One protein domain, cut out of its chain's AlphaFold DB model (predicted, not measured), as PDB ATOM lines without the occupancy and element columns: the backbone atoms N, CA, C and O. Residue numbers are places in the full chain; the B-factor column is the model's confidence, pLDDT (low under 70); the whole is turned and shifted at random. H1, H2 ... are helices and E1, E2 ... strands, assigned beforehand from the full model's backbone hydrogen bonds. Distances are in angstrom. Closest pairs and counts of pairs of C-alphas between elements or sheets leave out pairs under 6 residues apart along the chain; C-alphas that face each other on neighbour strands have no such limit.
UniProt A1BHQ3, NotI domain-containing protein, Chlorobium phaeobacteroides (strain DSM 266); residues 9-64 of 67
ATOM      1  N   ALA A   9     288.569 269.293 302.480       92.50
ATOM      2  CA  ALA A   9     288.660 269.996 301.205       92.50
ATOM      3  C   ALA A   9     287.335 269.889 300.440       92.50
ATOM      4  O   ALA A   9     286.749 270.912 300.079       92.50
ATOM      5  N   GLU A  10     286.801 268.671 300.282       91.75
ATOM      6  CA  GLU A  10     285.551 268.428 299.554       91.75
ATOM      7  C   GLU A  10     284.595 267.488 300.285       91.75
ATOM      8  O   GLU A  10     284.974 266.454 300.843       91.75
ATOM      9  N   VAL A  11     283.311 267.830 300.191       90.50
ATOM     10  CA  VAL A  11     282.196 267.048 300.720       90.50
ATOM     11  C   VAL A  11     281.200 266.803 299.591       90.50
ATOM     12  O   VAL A  11     280.675 267.759 299.012       90.50
ATOM     13  N   PHE A  12     280.956 265.528 299.282       88.81
ATOM     14  CA  PHE A  12     280.161 265.054 298.142       88.81
ATOM     15  C   PHE A  12     280.619 265.638 296.792       88.81
ATOM     16  O   PHE A  12     279.800 265.987 295.950       88.81
ATOM     17  N   GLY A  13     281.935 265.756 296.589       89.50
ATOM     18  CA  GLY A  13     282.545 266.237 295.342       89.50
ATOM     19  C   GLY A  13     282.480 267.752 295.131       89.50
ATOM     20  O   GLY A  13     282.711 268.219 294.022       89.50
ATOM     21  N   PHE A  14     282.154 268.518 296.177       93.38
ATOM     22  CA  PHE A  14     282.146 269.981 296.150       93.38
ATOM     23  C   PHE A  14     282.997 270.543 297.283       93.38
ATOM     24  O   PHE A  14     282.904 270.070 298.424       93.38
ATOM     25  N   ARG A  15     283.746 271.616 297.004       93.75
ATOM     26  CA  ARG A  15     284.540 272.339 298.009       93.75
ATOM     27  C   ARG A  15     283.680 272.789 299.183       93.75
ATOM     28  O   ARG A  15     282.545 273.214 298.986       93.75
ATOM     29  N   VAL A  16     284.219 272.752 300.395       92.06
ATOM     30  CA  VAL A  16     283.498 273.123 301.634       92.06
ATOM     31  C   VAL A  16     282.841 274.512 301.602       92.06
ATOM     32  O   VAL A  16     281.796 274.700 302.216       92.06
ATOM     33  N   ASN A  17     283.411 275.452 300.848       93.38
ATOM     34  CA  ASN A  17     282.925 276.824 300.680       93.38
ATOM     35  C   ASN A  17     282.026 277.024 299.444       93.38
ATOM     36  O   ASN A  17     281.579 278.137 299.178       93.38
ATOM     37  N   ASP A  18     281.749 275.970 298.674       95.31
ATOM     38  CA  ASP A  18     280.767 276.017 297.592       95.31
ATOM     39  C   ASP A  18     279.356 275.933 298.185       95.31
ATOM     40  O   ASP A  18     278.911 274.877 298.643       95.31
ATOM     41  N   HIS A  19     278.640 277.056 298.176       95.44
ATOM     42  CA  HIS A  19     277.264 277.166 298.665       95.44
ATOM     43  C   HIS A  19     276.219 277.206 297.537       95.44
ATOM     44  O   HIS A  19     275.072 277.603 297.779       95.44
ATOM     45  N   SER A  20     276.583 276.790 296.319       97.44
ATOM     46  CA  SER A  20     275.666 276.714 295.180       97.44
ATOM     47  C   SER A  20     274.475 275.788 295.458       97.44
ATOM     48  O   SER A  20     274.543 274.856 296.266       97.44
ATOM     49  N   ALA A  21     273.360 276.014 294.755       96.81
ATOM     50  CA  ALA A  21     272.177 275.153 294.854       96.81
ATOM     51  C   ALA A  21     272.507 273.687 294.520       96.81
ATOM     52  O   ALA A  21     271.974 272.768 295.142       96.81
ATOM     53  N   ARG A  22     273.443 273.467 293.587       93.88
ATOM     54  CA  ARG A  22     273.937 272.139 293.224       93.88
ATOM     55  C   ARG A  22     274.691 271.493 294.387       93.88
ATOM     56  O   ARG A  22     274.308 270.401 294.795       93.88
ATOM     57  N   ALA A  23     275.680 272.172 294.967       93.38
ATOM     58  CA  ALA A  23     276.436 271.647 296.105       93.38
ATOM     59  C   ALA A  23     275.525 271.342 297.307       93.38
ATOM     60  O   ALA A  23     275.627 270.281 297.923       93.38
ATOM     61  N   LYS A  24     274.560 272.228 297.598       94.62
ATOM     62  CA  LYS A  24     273.543 272.012 298.641       94.62
ATOM     63  C   LYS A  24     272.689 270.772 298.371       94.62
ATOM     64  O   LYS A  24     272.569 269.923 299.252       94.62
ATOM     65  N   ARG A  25     272.146 270.632 297.155       92.06
ATOM     66  CA  ARG A  25     271.336 269.472 296.744       92.06
ATOM     67  C   ARG A  25     272.116 268.166 296.890       92.06
ATOM     68  O   ARG A  25     271.608 267.211 297.471       92.06
ATOM     69  N   TYR A  26     273.349 268.124 296.392       90.31
ATOM     70  CA  TYR A  26     274.171 266.916 296.429       90.31
ATOM     71  C   TYR A  26     274.536 266.506 297.859       90.31
ATOM     72  O   TYR A  26     274.461 265.325 298.180       90.31
ATOM     73  N   ARG A  27     274.830 267.462 298.749       89.94
ATOM     74  CA  ARG A  27     275.081 267.167 300.169       89.94
ATOM     75  C   ARG A  27     273.833 266.690 300.904       89.94
ATOM     76  O   ARG A  27     273.901 265.700 301.625       89.94
ATOM     77  N   ALA A  28     272.694 267.354 300.692       89.38
ATOM     78  CA  ALA A  28     271.429 267.001 301.338       89.38
ATOM     79  C   ALA A  28     270.965 265.584 300.964       89.38
ATOM     80  O   ALA A  28     270.523 264.824 301.823       89.38
ATOM     81  N   HIS A  29     271.123 265.214 299.693       85.88
ATOM     82  CA  HIS A  29     270.718 263.906 299.175       85.88
ATOM     83  C   HIS A  29     271.854 262.878 299.127       85.88
ATOM     84  O   HIS A  29     271.633 261.761 298.672       85.88
ATOM     85  N   ARG A  30     273.054 263.230 299.608       83.88
ATOM     86  CA  ARG A  30     274.234 262.347 299.661       83.88
ATOM     87  C   ARG A  30     274.597 261.766 298.288       83.88
ATOM     88  O   ARG A  30     274.961 260.595 298.154       83.88
ATOM     89  N   LEU A  31     274.467 262.598 297.260       82.44
ATOM     90  CA  LEU A  31     274.715 262.240 295.870       82.44
ATOM     91  C   LEU A  31     276.190 262.448 295.534       82.44
ATOM     92  O   LEU A  31     276.810 263.405 295.995       82.44
ATOM     93  N   CYS A  32     276.743 261.576 294.696       83.12
ATOM     94  CA  CYS A  32     278.082 261.743 294.143       83.12
ATOM     95  C   CYS A  32     277.981 262.364 292.736       83.12
ATOM     96  O   CYS A  32     277.280 261.801 291.897       83.12
ATOM     97  N   PRO A  33     278.653 263.492 292.434       85.19
ATOM     98  CA  PRO A  33     278.637 264.090 291.094       85.19
ATOM     99  C   PRO A  33     279.423 263.282 290.059       85.19
ATOM    100  O   PRO A  33     279.242 263.508 288.867       85.19
ATOM    101  N   PHE A  34     280.264 262.348 290.504       80.94
ATOM    102  CA  PHE A  34     281.129 261.544 289.642       80.94
ATOM    103  C   PHE A  34     280.485 260.225 289.180       80.94
ATOM    104  O   PHE A  34     281.109 259.488 288.429       80.94
ATOM    105  N   ASN A  35     279.242 259.925 289.590       64.81
ATOM    106  CA  ASN A  35     278.469 258.758 289.132       64.81
ATOM    107  C   ASN A  35     279.165 257.381 289.285       64.81
ATOM    108  O   ASN A  35     278.884 256.457 288.520       64.81
ATOM    109  N   ASN A  36     280.044 257.191 290.274       54.53
ATOM    110  CA  ASN A  36     280.737 255.912 290.442       54.53
ATOM    111  C   ASN A  36     279.850 254.803 291.008       54.53
ATOM    112  O   ASN A  36     279.448 254.835 292.169       54.53
ATOM    113  N   LYS A  37     279.624 253.790 290.166       51.75
ATOM    114  CA  LYS A  37     279.112 252.431 290.429       51.75
ATOM    115  C   LYS A  37     277.715 252.273 291.048       51.75
ATOM    116  O   LYS A  37     277.062 251.290 290.716       51.75
ATOM    117  N   ILE A  38     277.220 253.197 291.874       50.41
ATOM    118  CA  ILE A  38     275.864 253.189 292.454       50.41
ATOM    119  C   ILE A  38     275.367 254.651 292.544       50.41
ATOM    120  O   ILE A  38     276.124 255.514 292.982       50.41
ATOM    121  N   PRO A  39     274.112 254.981 292.174       51.62
ATOM    122  CA  PRO A  39     273.573 256.357 292.179       51.62
ATOM    123  C   PRO A  39     273.566 257.066 293.551       51.62
ATOM    124  O   PRO A  39     273.270 258.257 293.631       51.62
ATOM    125  N   ASN A  40     273.926 256.359 294.623       50.72
ATOM    126  CA  ASN A  40     274.063 256.871 295.980       50.72
ATOM    127  C   ASN A  40     275.514 256.709 296.439       50.72
ATOM    128  O   ASN A  40     276.094 255.642 296.263       50.72
ATOM    129  N   CYS A  41     276.084 257.731 297.082       56.56
ATOM    130  CA  CYS A  41     277.402 257.627 297.708       56.56
ATOM    131  C   CYS A  41     277.389 256.526 298.791       56.56
ATOM    132  O   CYS A  41     276.848 256.717 299.885       56.56
ATOM    133  N   THR A  42     277.971 255.362 298.500       55.47
ATOM    134  CA  THR A  42     278.076 254.225 299.423       55.47
ATOM    135  C   THR A  42     279.361 254.322 300.226       55.47
ATOM    136  O   THR A  42     280.352 253.679 299.914       55.47
ATOM    137  N   LYS A  43     279.397 255.117 301.288       55.12
ATOM    138  CA  LYS A  43     280.597 255.133 302.138       55.12
ATOM    139  C   LYS A  43     280.875 253.784 302.866       55.12
ATOM    140  O   LYS A  43     281.781 253.717 303.676       55.12
ATOM    141  N   ASP A  44     280.060 252.730 302.886       49.56
ATOM    142  CA  ASP A  44     280.094 251.529 302.008       49.56
ATOM    143  C   ASP A  44     279.031 250.522 302.529       49.56
ATOM    144  O   ASP A  44     279.144 249.319 302.351       49.56
ATOM    145  N   LYS A  45     278.036 251.027 303.296       51.09
ATOM    146  CA  LYS A  45     276.898 250.340 303.980       51.09
ATOM    147  C   LYS A  45     276.350 251.125 305.189       51.09
ATOM    148  O   LYS A  45     275.454 250.655 305.882       51.09
ATOM    149  N   ALA A  46     276.859 252.321 305.486       52.88
ATOM    150  CA  ALA A  46     276.381 253.096 306.629       52.88
ATOM    151  C   ALA A  46     275.108 253.878 306.269       52.88
ATOM    152  O   ALA A  46     275.108 254.650 305.311       52.88
ATOM    153  N   LYS A  47     274.058 253.770 307.095       57.59
ATOM    154  CA  LYS A  47     272.831 254.593 307.034       57.59
ATOM    155  C   LYS A  47     273.096 256.111 306.935       57.59
ATOM    156  O   LYS A  47     272.182 256.838 306.567       57.59
ATOM    157  N   ASN A  48     274.316 256.584 307.237       62.34
ATOM    158  CA  ASN A  48     274.756 257.984 307.211       62.34
ATOM    159  C   ASN A  48     276.211 258.125 306.697       62.34
ATOM    160  O   ASN A  48     277.139 258.178 307.506       62.34
ATOM    161  N   PRO A  49     276.458 258.171 305.373       71.56
ATOM    162  CA  PRO A  49     277.794 258.414 304.840       71.56
ATOM    163  C   PRO A  49     278.284 259.826 305.204       71.56
ATOM    164  O   PRO A  49     277.587 260.807 304.965       71.56
ATOM    165  N   LEU A  50     279.511 259.935 305.728       74.12
ATOM    166  CA  LEU A  50     280.165 261.224 306.011       74.12
ATOM    167  C   LEU A  50     280.457 262.048 304.739       74.12
ATOM    168  O   LEU A  50     280.619 263.256 304.833       74.12
ATOM    169  N   GLY A  51     280.570 261.406 303.566       82.25
ATOM    170  CA  GLY A  51     280.694 262.103 302.277       82.25
ATOM    171  C   GLY A  51     281.998 262.876 302.045       82.25
ATOM    172  O   GLY A  51     282.017 263.766 301.204       82.25
ATOM    173  N   VAL A  52     283.076 262.578 302.778       88.56
ATOM    174  CA  VAL A  52     284.387 263.230 302.591       88.56
ATOM    175  C   VAL A  52     285.059 262.678 301.333       88.56
ATOM    176  O   VAL A  52     285.396 261.493 301.287       88.56
ATOM    177  N   CYS A  53     285.219 263.530 300.319       87.25
ATOM    178  CA  CYS A  53     285.802 263.160 299.025       87.25
ATOM    179  C   CYS A  53     287.297 263.483 298.946       87.25
ATOM    180  O   CYS A  53     288.047 262.731 298.324       87.25
ATOM    181  N   SER A  54     287.727 264.560 299.605       90.38
ATOM    182  CA  SER A  54     289.134 264.935 299.716       90.38
ATOM    183  C   SER A  54     289.412 265.744 300.987       90.38
ATOM    184  O   SER A  54     288.515 266.373 301.566       90.38
ATOM    185  N   ILE A  55     290.671 265.723 301.419       92.44
ATOM    186  CA  ILE A  55     291.177 266.446 302.591       92.44
ATOM    187  C   ILE A  55     292.412 267.272 302.240       92.44
ATOM    188  O   ILE A  55     293.125 266.967 301.284       92.44
ATOM    189  N   PHE A  56     292.703 268.280 303.052       92.25
ATOM    190  CA  PHE A  56     293.995 268.944 303.060       92.25
ATOM    191  C   PHE A  56     294.971 268.170 303.948       92.25
ATOM    192  O   PHE A  56     294.734 267.995 305.142       92.25
ATOM    193  N   HIS A  57     296.089 267.739 303.371       90.12
ATOM    194  CA  HIS A  57     297.186 267.086 304.074       90.12
ATOM    195  C   HIS A  57     298.514 267.639 303.557       90.12
ATOM    196  O   HIS A  57     298.768 267.627 302.355       90.12
ATOM    197  N   ASN A  58     299.357 268.155 304.457       87.81
ATOM    198  CA  ASN A  58     300.650 268.767 304.118       87.81
ATOM    199  C   ASN A  58     300.557 269.803 302.985       87.81
ATOM    200  O   ASN A  58     301.348 269.785 302.048       87.81
ATOM    201  N   ASN A  59     299.562 270.693 303.068       82.06
ATOM    202  CA  ASN A  59     299.291 271.735 302.071       82.06
ATOM    203  C   ASN A  59     298.843 271.222 300.685       82.06
ATOM    204  O   ASN A  59     298.694 272.015 299.759       82.06
ATOM    205  N   ASN A  60     298.582 269.920 300.556       88.12
ATOM    206  CA  ASN A  60     298.095 269.284 299.339       88.12
ATOM    207  C   ASN A  60     296.657 268.803 299.518       88.12
ATOM    208  O   ASN A  60     296.243 268.429 300.615       88.12
ATOM    209  N   THR A  61     295.894 268.789 298.427       90.12
ATOM    210  CA  THR A  61     294.568 268.161 298.409       90.12
ATOM    211  C   THR A  61     294.737 266.684 298.079       90.12
ATOM    212  O   THR A  61     295.284 266.348 297.032       90.12
ATOM    213  N   VAL A  62     294.290 265.806 298.974       91.38
ATOM    214  CA  VAL A  62     294.403 264.350 298.835       91.38
ATOM    215  C   VAL A  62     293.010 263.750 298.727       91.38
ATOM    216  O   VAL A  62     292.142 264.028 299.556       91.38
ATOM    217  N   ILE A  63     292.797 262.924 297.705       88.12
ATOM    218  CA  ILE A  63     291.533 262.220 297.479       88.12
ATOM    219  C   ILE A  63     291.408 261.072 298.484       88.12
ATOM    220  O   ILE A  63     292.338 260.291 298.668       88.12
ATOM    221  N   THR A  64     290.244 260.963 299.123       84.81
ATOM    222  CA  THR A  64     289.940 259.911 300.112       84.81
ATOM    223  C   THR A  64     288.895 258.914 299.628       84.81
ATOM    224  O   THR A  64     288.659 257.902 300.282       84.81
TER     225      THR A  64
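What this domain is: This is residues 9 to 64 of the 67 residues of the protein "NotI domain-containing protein" of Chlorobium phaeobacteroides (strain DSM 266) (UniProt A1BHQ3). With little regular structure, this is a small three-stranded sheet at one end, a short helix H1 off it, and a long loop, residues 29 to 51, reaching the other end. The printed part has 56 residues, with one named helix and three named strands in the order E1, H1, E2, E3 along the chain; the sheet, order E1, E2, E3, is antiparallel. The class is mixed, with 21 residues in named elements; the whole is compact, radius of gyration of the C-alphas 11.3 A, spanning 31 by 25 by 18 A.

Where its parts are: Find E2, residues 52 to 57, 13.4 A long, from C-alpha 52 at (284.387, 263.230, 302.591). E1 is residues 9 to 11, 7.1 A; E3, residues 60 to 63, 9.8 A, ends at (291.533, 262.220, 297.479). H1, residues 21 to 28, runs 10.4 A.

How they stand to each other: Look along E2: its antiparallel neighbours are E1, at 169 degrees with N 53 and O 10 3.0 A apart, and its hairpin partner E3, at 152 degrees with N 57 and O 60 2.8 A apart. H1, with every O i to N i+4 pair within hydrogen-bond range, is not on the sheet; its closest C-alphas to E1, Arg 27 and Val 11, are 7.1 A apart.

The domain as a whole: The printed part has no cut; H1 to E2 is a long link, and residues 35 to 48 have pLDDT under 70.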